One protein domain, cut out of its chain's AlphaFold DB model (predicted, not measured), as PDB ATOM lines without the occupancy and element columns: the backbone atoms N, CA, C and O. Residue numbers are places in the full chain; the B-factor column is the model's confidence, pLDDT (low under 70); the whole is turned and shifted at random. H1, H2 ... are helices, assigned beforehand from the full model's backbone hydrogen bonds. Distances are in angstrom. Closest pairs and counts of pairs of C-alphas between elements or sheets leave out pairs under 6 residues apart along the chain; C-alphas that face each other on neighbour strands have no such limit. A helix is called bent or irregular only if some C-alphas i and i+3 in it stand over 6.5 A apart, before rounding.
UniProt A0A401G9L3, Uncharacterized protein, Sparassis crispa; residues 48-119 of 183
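Overview. This is residues 48 to 119 of the 183 residues of an uncharacterized protein of Sparassis crispa (UniProt A0A401G9L3). Two long helices, H1 and H3, run opposite ways as arms of a flat, open U, with small H2 across one end; the arms draw close near the other, where H4 and a tail run on. The printed part has 72 residues with four named helices, H1 to H4, and no named strand: all helix. It is only just extended, close to loose, with radius of gyration of the C-alphas 17.2 A and spans of 53 by 28 by 11 A.

Along the chain. H1, residues 48 to 72, begins at C-alpha 48 (-39.084, -21.918, -15.472) and measures 35.7 A. H2, residues 76 to 82, and H3, residues 85 to 109, 36.6 A long, are irregular: C-alphas 77 and 80, and 102 and 105, are 7.1 A apart. H3 has a kink of 42 degrees near residue 103. H4, residues 112 to 115, ends at C-alpha 115 (-29.930, -19.809, -6.876).

Arrangement. H1 and H3 are close but not clearly touching, closest C-alphas Ser 51 and Leu 106, 7.8 A, at a shallow tilt of 24 degrees. H2 and H3 only just touch, with 3 pairs of C-alphas within 8 A, only at the corner, closest Ile 81 and Phe 88, 5.5 A. H4 is close but not clearly touching H3, closest C-alphas Ile 108 and Leu 114, 7.7 A. Every O i to N i+4 pair is within hydrogen-bond range in H1, 19 of 21 in H3, 1 of 3 in H2, with 2 of 4 O i to N i+3; H4 is too short for an i+4 pair.

Size, cuts and confidence. The printed part has no cut, and its three links are tight. Its mean pLDDT is 72.3; 23 residues are under 70, among them 112 to 119.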
ATOM      1  N   PHE A  48     -37.762 -21.570 -14.963       69.25
ATOM      2  CA  PHE A  48     -39.084 -21.918 -15.472       69.25
ATOM      3  C   PHE A  48     -39.053 -22.321 -16.952       69.25
ATOM      4  O   PHE A  48     -39.645 -23.333 -17.315       69.25
ATOM      5  N   ILE A  49     -38.340 -21.575 -17.801       67.19
ATOM      6  CA  ILE A  49     -38.201 -21.850 -19.236       67.19
ATOM      7  C   ILE A  49     -37.472 -23.176 -19.449       67.19
ATOM      8  O   ILE A  49     -37.964 -24.004 -20.211       67.19
ATOM      9  N   LEU A  50     -36.355 -23.423 -18.756       68.31
ATOM     10  CA  LEU A  50     -35.630 -24.695 -18.844       68.31
ATOM     11  C   LEU A  50     -36.519 -25.867 -18.418       68.31
ATOM     12  O   LEU A  50     -36.653 -26.840 -19.157       68.31
ATOM     13  N   SER A  51     -37.202 -25.737 -17.278       73.00
ATOM     14  CA  SER A  51     -38.132 -26.758 -16.784       73.00
ATOM     15  C   SER A  51     -39.278 -27.015 -17.765       73.00
ATOM     16  O   SER A  51     -39.641 -28.165 -18.010       73.00
ATOM     17  N   LEU A  52     -39.825 -25.957 -18.372       79.12
ATOM     18  CA  LEU A  52     -40.891 -26.046 -19.365       79.12
ATOM     19  C   LEU A  52     -40.416 -26.735 -20.650       79.12
ATOM     20  O   LEU A  52     -41.113 -27.614 -21.152       79.12
ATOM     21  N   LEU A  53     -39.236 -26.386 -21.171       70.94
ATOM     22  CA  LEU A  53     -38.665 -27.011 -22.370       70.94
ATOM     23  C   LEU A  53     -38.381 -28.502 -22.145       70.94
ATOM     24  O   LEU A  53     -38.761 -29.330 -22.978       70.94
ATOM     25  N   THR A  54     -37.801 -28.868 -20.995       74.62
ATOM     26  CA  THR A  54     -37.604 -30.275 -20.620       74.62
ATOM     27  C   THR A  54     -38.937 -31.004 -20.485       74.62
ATOM     28  O   THR A  54     -39.084 -32.121 -20.984       74.62
ATOM     29  N   TRP A  55     -39.933 -30.380 -19.851       83.25
ATOM     30  CA  TRP A  55     -41.255 -30.976 -19.687       83.25
ATOM     31  C   TRP A  55     -41.942 -31.223 -21.035       83.25
ATOM     32  O   TRP A  55     -42.444 -32.321 -21.271       83.25
ATOM     33  N   LEU A  56     -41.898 -30.258 -21.958       77.88
ATOM     34  CA  LEU A  56     -42.442 -30.412 -23.311       77.88
ATOM     35  C   LEU A  56     -41.758 -31.554 -24.077       77.88
ATOM     36  O   LEU A  56     -42.437 -32.343 -24.742       77.88
ATOM     37  N   LEU A  57     -40.431 -31.685 -23.961       77.06
ATOM     38  CA  LEU A  57     -39.683 -32.784 -24.574       77.06
ATOM     39  C   LEU A  57     -40.099 -34.141 -23.987       77.06
ATOM     40  O   LEU A  57     -40.391 -35.074 -24.743       77.06
ATOM     41  N   ALA A  58     -40.177 -34.233 -22.656       78.50
ATOM     42  CA  ALA A  58     -40.570 -35.442 -21.943       78.50
ATOM     43  C   ALA A  58     -42.001 -35.868 -22.296       78.50
ATOM     44  O   ALA A  58     -42.236 -37.034 -22.612       78.50
ATOM     45  N   VAL A  59     -42.947 -34.924 -22.324       83.50
ATOM     46  CA  VAL A  59     -44.341 -35.176 -22.712       83.50
ATOM     47  C   VAL A  59     -44.429 -35.653 -24.158       83.50
ATOM     48  O   VAL A  59     -45.131 -36.630 -24.426       83.50
ATOM     49  N   ARG A  60     -43.701 -35.030 -25.096       84.25
ATOM     50  CA  ARG A  60     -43.672 -35.469 -26.501       84.25
ATOM     51  C   ARG A  60     -43.161 -36.907 -26.618       84.25
ATOM     52  O   ARG A  60     -43.823 -37.729 -27.255       84.25
ATOM     53  N   LEU A  61     -42.021 -37.218 -25.996       75.81
ATOM     54  CA  LEU A  61     -41.416 -38.550 -26.055       75.81
ATOM     55  C   LEU A  61     -42.328 -39.602 -25.407       75.81
ATOM     56  O   LEU A  61     -42.614 -40.632 -26.016       75.81
ATOM     57  N   ALA A  62     -42.859 -39.317 -24.215       79.88
ATOM     58  CA  ALA A  62     -43.793 -40.198 -23.519       79.88
ATOM     59  C   ALA A  62     -45.067 -40.450 -24.339       79.88
ATOM     60  O   ALA A  62     -45.485 -41.597 -24.488       79.88
ATOM     61  N   THR A  63     -45.645 -39.402 -24.937       80.50
ATOM     62  CA  THR A  63     -46.852 -39.508 -25.773       80.50
ATOM     63  C   THR A  63     -46.594 -40.352 -27.017       80.50
ATOM     64  O   THR A  63     -47.395 -41.228 -27.344       80.50
ATOM     65  N   PHE A  64     -45.463 -40.148 -27.699       79.25
ATOM     66  CA  PHE A  64     -45.089 -40.945 -28.866       79.25
ATOM     67  C   PHE A  64     -44.885 -42.424 -28.512       79.25
ATOM     68  O   PHE A  64     -45.396 -43.310 -29.205       79.25
ATOM     69  N   LEU A  65     -44.174 -42.705 -27.415       78.00
ATOM     70  CA  LEU A  65     -43.953 -44.068 -26.934       78.00
ATOM     71  C   LEU A  65     -45.270 -44.747 -26.542       78.00
ATOM     72  O   LEU A  65     -45.500 -45.890 -26.941       78.00
ATOM     73  N   LEU A  66     -46.154 -44.038 -25.835       81.19
ATOM     74  CA  LEU A  66     -47.475 -44.534 -25.453       81.19
ATOM     75  C   LEU A  66     -48.338 -44.830 -26.684       81.19
ATOM     76  O   LEU A  66     -48.857 -45.937 -26.819       81.19
ATOM     77  N   TYR A  67     -48.436 -43.882 -27.619       81.62
ATOM     78  CA  TYR A  67     -49.168 -44.060 -28.873       81.62
ATOM     79  C   TYR A  67     -48.672 -45.285 -29.653       81.62
ATOM     80  O   TYR A  67     -49.471 -46.079 -30.153       81.62
ATOM     81  N   ARG A  68     -47.350 -45.490 -29.712       77.12
ATOM     82  CA  ARG A  68     -46.747 -46.658 -30.366       77.12
ATOM     83  C   ARG A  68     -47.187 -47.967 -29.714       77.12
ATOM     84  O   ARG A  68     -47.521 -48.905 -30.433       77.12
ATOM     85  N   VAL A  69     -47.181 -48.042 -28.384       75.31
ATOM     86  CA  VAL A  69     -47.611 -49.246 -27.654       75.31
ATOM     87  C   VAL A  69     -49.094 -49.523 -27.901       75.31
ATOM     88  O   VAL A  69     -49.446 -50.652 -28.226       75.31
ATOM     89  N   LEU A  70     -49.945 -48.493 -27.854       80.94
ATOM     90  CA  LEU A  70     -51.377 -48.628 -28.134       80.94
ATOM     91  C   LEU A  70     -51.656 -49.092 -29.572       80.94
ATOM     92  O   LEU A  70     -52.588 -49.859 -29.800       80.94
ATOM     93  N   LYS A  71     -50.858 -48.644 -30.550       77.81
ATOM     94  CA  LYS A  71     -51.071 -48.977 -31.966       77.81
ATOM     95  C   LYS A  71     -50.539 -50.354 -32.364       77.81
ATOM     96  O   LYS A  71     -51.178 -51.026 -33.168       77.81
ATOM     97  N   TYR A  72     -49.365 -50.740 -31.865       69.94
ATOM     98  CA  TYR A  72     -48.667 -51.962 -32.285       69.94
ATOM     99  C   TYR A  72     -48.798 -53.124 -31.286       69.94
ATOM    100  O   TYR A  72     -48.414 -54.243 -31.618       69.94
ATOM    101  N   GLY A  73     -49.373 -52.896 -30.100       65.38
ATOM    102  CA  GLY A  73     -49.806 -53.929 -29.149       65.38
ATOM    103  C   GLY A  73     -48.686 -54.579 -28.330       65.38
ATOM    104  O   GLY A  73     -48.814 -54.709 -27.114       65.38
ATOM    105  N   SER A  74     -47.567 -54.949 -28.954       62.94
ATOM    106  CA  SER A  74     -46.380 -55.438 -28.250       62.94
ATOM    107  C   SER A  74     -45.087 -54.925 -28.881       62.94
ATOM    108  O   SER A  74     -45.032 -54.525 -30.045       62.94
ATOM    109  N   ASP A  75     -44.032 -54.892 -28.073       65.62
ATOM    110  CA  ASP A  75     -42.681 -54.577 -28.513       65.62
ATOM    111  C   ASP A  75     -41.835 -55.832 -28.315       65.62
ATOM    112  O   ASP A  75     -41.534 -56.205 -27.179       65.62
ATOM    113  N   SER A  76     -41.478 -56.484 -29.425       67.94
ATOM    114  CA  SER A  76     -40.839 -57.806 -29.432       67.94
ATOM    115  C   SER A  76     -39.529 -57.870 -28.647       67.94
ATOM    116  O   SER A  76     -39.126 -58.933 -28.192       67.94
ATOM    117  N   ARG A  77     -38.874 -56.724 -28.424       69.62
ATOM    118  CA  ARG A  77     -37.649 -56.614 -27.615       69.62
ATOM    119  C   ARG A  77     -37.876 -56.953 -26.142       69.62
ATOM    120  O   ARG A  77     -36.931 -57.303 -25.444       69.62
ATOM    121  N   PHE A  78     -39.111 -56.805 -25.663       67.06
ATOM    122  CA  PHE A  78     -39.480 -57.016 -24.267       67.06
ATOM    123  C   PHE A  78     -40.177 -58.353 -24.022       67.06
ATOM    124  O   PHE A  78     -40.479 -58.656 -22.868       67.06
ATOM    125  N   ASP A  79     -40.444 -59.147 -25.057       70.94
ATOM    126  CA  ASP A  79     -41.179 -60.406 -24.907       70.94
ATOM    127  C   ASP A  79     -40.363 -61.434 -24.098       70.94
ATOM    128  O   ASP A  79     -40.887 -62.010 -23.146       70.94
ATOM    129  N   ASP A  80     -39.052 -61.535 -24.344       70.38
ATOM    130  CA  ASP A  80     -38.146 -62.431 -23.599       70.38
ATOM    131  C   ASP A  80     -37.706 -61.885 -22.228       70.38
ATOM    132  O   ASP A  80     -37.228 -62.628 -21.370       70.38
ATOM    133  N   ILE A  81     -37.821 -60.571 -22.005       68.81
ATOM    134  CA  ILE A  81     -37.379 -59.928 -20.756       68.81
ATOM    135  C   ILE A  81     -38.504 -59.959 -19.718       68.81
ATOM    136  O   ILE A  81     -38.246 -60.228 -18.545       68.81
ATOM    137  N   ARG A  82     -39.754 -59.715 -20.138       68.38
ATOM    138  CA  ARG A  82     -40.919 -59.621 -19.240       68.38
ATOM    139  C   ARG A  82     -41.283 -60.941 -18.562       68.38
ATOM    140  O   ARG A  82     -41.864 -60.915 -17.484       68.38
ATOM    141  N   SER A  83     -40.922 -62.078 -19.154       73.44
ATOM    142  CA  SER A  83     -41.137 -63.412 -18.573       73.44
ATOM    143  C   SER A  83     -40.176 -63.741 -17.419       73.44
ATOM    144  O   SER A  83     -40.404 -64.699 -16.680       73.44
ATOM    145  N   HIS A  84     -39.115 -62.949 -17.221       72.56
ATOM    146  CA  HIS A  84     -38.084 -63.189 -16.214       72.56
ATOM    147  C   HIS A  84     -37.956 -62.018 -15.235       72.56
ATOM    148  O   HIS A  84     -37.325 -61.004 -15.540       72.56
ATOM    149  N   PHE A  85     -38.464 -62.203 -14.014       74.81
ATOM    150  CA  PHE A  85     -38.503 -61.171 -12.970       74.81
ATOM    151  C   PHE A  85     -37.173 -60.417 -12.785       74.81
ATOM    152  O   PHE A  85     -37.145 -59.195 -12.887       74.81
ATOM    153  N   PHE A  86     -36.052 -61.121 -12.583       76.25
ATOM    154  CA  PHE A  86     -34.760 -60.471 -12.318       76.25
ATOM    155  C   PHE A  86     -34.160 -59.747 -13.534       76.25
ATOM    156  O   PHE A  86     -33.526 -58.708 -13.363       76.25
ATOM    157  N   LYS A  87     -34.381 -60.242 -14.763       71.19
ATOM    158  CA  LYS A  87     -33.940 -59.539 -15.983       71.19
ATOM    159  C   LYS A  87     -34.737 -58.253 -16.177       71.19
ATOM    160  O   LYS A  87     -34.174 -57.214 -16.511       71.19
ATOM    161  N   PHE A  88     -36.040 -58.325 -15.924       70.31
ATOM    162  CA  PHE A  88     -36.930 -57.180 -15.992       70.31
ATOM    163  C   PHE A  88     -36.620 -56.139 -14.906       70.31
ATOM    164  O   PHE A  88     -36.525 -54.953 -15.213       70.31
ATOM    165  N   LEU A  89     -36.357 -56.575 -13.670       72.69
ATOM    166  CA  LEU A  89     -35.926 -55.706 -12.573       72.69
ATOM    167  C   LEU A  89     -34.595 -55.010 -12.884       72.69
ATOM    168  O   LEU A  89     -34.486 -53.802 -12.702       72.69
ATOM    169  N   GLY A  90     -33.600 -55.745 -13.393       70.56
ATOM    170  CA  GLY A  90     -32.307 -55.174 -13.782       70.56
ATOM    171  C   GLY A  90     -32.439 -54.111 -14.876       70.56
ATOM    172  O   GLY A  90     -31.859 -53.032 -14.756       70.56
ATOM    173  N   PHE A  91     -33.265 -54.369 -15.897       73.38
ATOM    174  CA  PHE A  91     -33.611 -53.369 -16.911       73.38
ATOM    175  C   PHE A  91     -34.238 -52.115 -16.278       73.38
ATOM    176  O   PHE A  91     -33.843 -50.996 -16.604       73.38
ATOM    177  N   TRP A  92     -35.171 -52.292 -15.341       72.94
ATOM    178  CA  TRP A  92     -35.873 -51.187 -14.685       72.94
ATOM    179  C   TRP A  92     -34.949 -50.339 -13.799       72.94
ATOM    180  O   TRP A  92     -34.977 -49.112 -13.879       72.94
ATOM    181  N   VAL A  93     -34.082 -50.968 -13.001       73.19
ATOM    182  CA  VAL A  93     -33.082 -50.263 -12.178       73.19
ATOM    183  C   VAL A  93     -32.099 -49.493 -13.060       73.19
ATOM    184  O   VAL A  93     -31.794 -48.338 -12.770       73.19
ATOM    185  N   GLY A  94     -31.661 -50.085 -14.176       75.19
ATOM    186  CA  GLY A  94     -30.828 -49.394 -15.161       75.19
ATOM    187  C   GLY A  94     -31.508 -48.151 -15.737       75.19
ATOM    188  O   GLY A  94     -30.876 -47.102 -15.829       75.19
ATOM    189  N   GLN A  95     -32.805 -48.232 -16.059       68.69
ATOM    190  CA  GLN A  95     -33.590 -47.071 -16.494       68.69
ATOM    191  C   GLN A  95     -33.675 -45.990 -15.407       68.69
ATOM    192  O   GLN A  95     -33.495 -44.821 -15.724       68.69
ATOM    193  N   ILE A  96     -33.891 -46.358 -14.138       68.62
ATOM    194  CA  ILE A  96     -33.934 -45.397 -13.019       68.62
ATOM    195  C   ILE A  96     -32.605 -44.648 -12.896       68.62
ATOM    196  O   ILE A  96     -32.601 -43.420 -12.865       68.62
ATOM    197  N   ILE A  97     -31.483 -45.376 -12.865       74.25
ATOM    198  CA  ILE A  97     -30.144 -44.778 -12.755       74.25
ATOM    199  C   ILE A  97     -29.871 -43.882 -13.962       74.25
ATOM    200  O   ILE A  97     -29.420 -42.756 -13.790       74.25
ATOM    201  N   TRP A  98     -30.193 -44.351 -15.169       81.00
ATOM    202  CA  TRP A  98     -29.994 -43.589 -16.397       81.00
ATOM    203  C   TRP A  98     -30.782 -42.275 -16.400       81.00
ATOM    204  O   TRP A  98     -30.195 -41.217 -16.607       81.00
ATOM    205  N   VAL A  99     -32.091 -42.332 -16.115       73.56
ATOM    206  CA  VAL A  99     -32.970 -41.152 -16.035       73.56
ATOM    207  C   VAL A  99     -32.488 -40.184 -14.952       73.56
ATOM    208  O   VAL A  99     -32.447 -38.974 -15.168       73.56
ATOM    209  N   TRP A 100     -32.066 -40.708 -13.801       75.69
ATOM    210  CA  TRP A 100     -31.485 -39.894 -12.742       75.69
ATOM    211  C   TRP A 100     -30.203 -39.192 -13.208       75.69
ATOM    212  O   TRP A 100     -30.115 -37.974 -13.089       75.69
ATOM    213  N   THR A 101     -29.260 -39.903 -13.836       77.25
ATOM    214  CA  THR A 101     -28.001 -39.325 -14.336       77.25
ATOM    215  C   THR A 101     -28.226 -38.218 -15.365       77.25
ATOM    216  O   THR A 101     -27.651 -37.141 -15.219       77.25
ATOM    217  N   ILE A 102     -29.084 -38.432 -16.368       78.62
ATOM    218  CA  ILE A 102     -29.351 -37.408 -17.397       78.62
ATOM    219  C   ILE A 102     -30.093 -36.183 -16.836       78.62
ATOM    220  O   ILE A 102     -30.007 -35.102 -17.405       78.62
ATOM    221  N   SER A 103     -30.796 -36.325 -15.703       74.50
ATOM    222  CA  SER A 103     -31.505 -35.217 -15.041       74.50
ATOM    223  C   SER A 103     -30.640 -34.421 -14.053       74.50
ATOM    224  O   SER A 103     -31.080 -33.374 -13.565       74.50
ATOM    225  N   LEU A 104     -29.407 -34.862 -13.767       78.06
ATOM    226  CA  LEU A 104     -28.501 -34.177 -12.838       78.06
ATOM    227  C   LEU A 104     -28.211 -32.718 -13.221       78.06
ATOM    228  O   LEU A 104     -28.302 -31.881 -12.322       78.06
ATOM    229  N   PRO A 105     -27.920 -32.359 -14.490       76.88
ATOM    230  CA  PRO A 105     -27.648 -30.968 -14.855       76.88
ATOM    231  C   PRO A 105     -28.814 -30.042 -14.491       76.88
ATOM    232  O   PRO A 105     -28.612 -29.008 -13.860       76.88
ATOM    233  N   LEU A 106     -30.045 -30.459 -14.797       73.00
ATOM    234  CA  LEU A 106     -31.255 -29.714 -14.448       73.00
ATOM    235  C   LEU A 106     -31.468 -29.652 -12.934       73.00
ATOM    236  O   LEU A 106     -31.758 -28.585 -12.402       73.00
ATOM    237  N   THR A 107     -31.297 -30.768 -12.225       74.75
ATOM    238  CA  THR A 107     -31.468 -30.826 -10.762       74.75
ATOM    239  C   THR A 107     -30.485 -29.898 -10.050       74.75
ATOM    240  O   THR A 107     -30.860 -29.182  -9.125       74.75
ATOM    241  N   ILE A 108     -29.234 -29.870 -10.514       77.06
ATOM    242  CA  ILE A 108     -28.182 -29.005  -9.981       77.06
ATOM    243  C   ILE A 108     -28.506 -27.538 -10.274       77.06
ATOM    244  O   ILE A 108     -28.485 -26.730  -9.346       77.06
ATOM    245  N   LEU A 109     -28.868 -27.195 -11.517       70.31
ATOM    246  CA  LEU A 109     -29.231 -25.825 -11.911       70.31
ATOM    247  C   LEU A 109     -30.418 -25.258 -11.117       70.31
ATOM    248  O   LEU A 109     -30.471 -24.055 -10.881       70.31
ATOM    249  N   ASN A 110     -31.341 -26.116 -10.684       69.88
ATOM    250  CA  ASN A 110     -32.508 -25.742  -9.883       69.88
ATOM    251  C   ASN A 110     -32.259 -25.791  -8.362       69.88
ATOM    252  O   ASN A 110     -33.193 -25.605  -7.582       69.88
ATOM    253  N   SER A 111     -31.032 -26.075  -7.913       75.69
ATOM    254  CA  SER A 111     -30.725 -26.197  -6.485       75.69
ATOM    255  C   SER A 111     -30.550 -24.825  -5.801       75.69
ATOM    256  O   SER A 111     -29.914 -23.933  -6.372       75.69
ATOM    257  N   PRO A 112     -31.014 -24.654  -4.542       58.69
ATOM    258  CA  PRO A 112     -30.908 -23.381  -3.816       58.69
ATOM    259  C   PRO A 112     -29.468 -22.868  -3.675       58.69
ATOM    260  O   PRO A 112     -29.227 -21.665  -3.733       58.69
ATOM    261  N   ALA A 113     -28.498 -23.786  -3.580       66.06
ATOM    262  CA  ALA A 113     -27.074 -23.470  -3.469       66.06
ATOM    263  C   ALA A 113     -26.546 -22.622  -4.643       66.06
ATOM    264  O   ALA A 113     -25.655 -21.791  -4.451       66.06
ATOM    265  N   LEU A 114     -27.105 -22.805  -5.847       61.28
ATOM    266  CA  LEU A 114     -26.764 -22.016  -7.034       61.28
ATOM    267  C   LEU A 114     -27.704 -20.821  -7.244       61.28
ATOM    268  O   LEU A 114     -27.282 -19.817  -7.817       61.28
ATOM    269  N   SER A 115     -28.949 -20.896  -6.764       56.31
ATOM    270  CA  SER A 115     -29.930 -19.809  -6.876       56.31
ATOM    271  C   SER A 115     -29.617 -18.602  -5.980       56.31
ATOM    272  O   SER A 115     -29.965 -17.483  -6.342       56.31
ATOM    273  N   GLU A 116     -28.936 -18.796  -4.845       54.06
ATOM    274  CA  GLU A 116     -28.582 -17.706  -3.916       54.06
ATOM    275  C   GLU A 116     -27.323 -16.915  -4.329       54.06
ATOM    276  O   GLU A 116     -27.180 -15.749  -3.974       54.06
ATOM    277  N   HIS A 117     -26.434 -17.491  -5.147       55.41
ATOM    278  CA  HIS A 117     -25.217 -16.827  -5.655       55.41
ATOM    279  C   HIS A 117     -25.458 -16.093  -6.994       55.41
ATOM    280  O   HIS A 117     -24.583 -16.021  -7.863       55.41
ATOM    281  N   SER A 118     -26.671 -15.564  -7.184       52.47
ATOM    282  CA  SER A 118     -27.316 -15.160  -8.446       52.47
ATOM    283  C   SER A 118     -26.728 -13.947  -9.187       52.47
ATOM    284  O   SER A 118     -27.402 -13.327 -10.004       52.47
ATOM    285  N   SER A 119     -25.434 -13.658  -9.044       52.50
ATOM    286  CA  SER A 119     -24.719 -12.790  -9.995       52.50
ATOM    287  C   SER A 119     -24.430 -13.487 -11.339       52.50
ATOM    288  O   SER A 119     -24.082 -12.829 -12.318       52.50
TER     289      SER A 119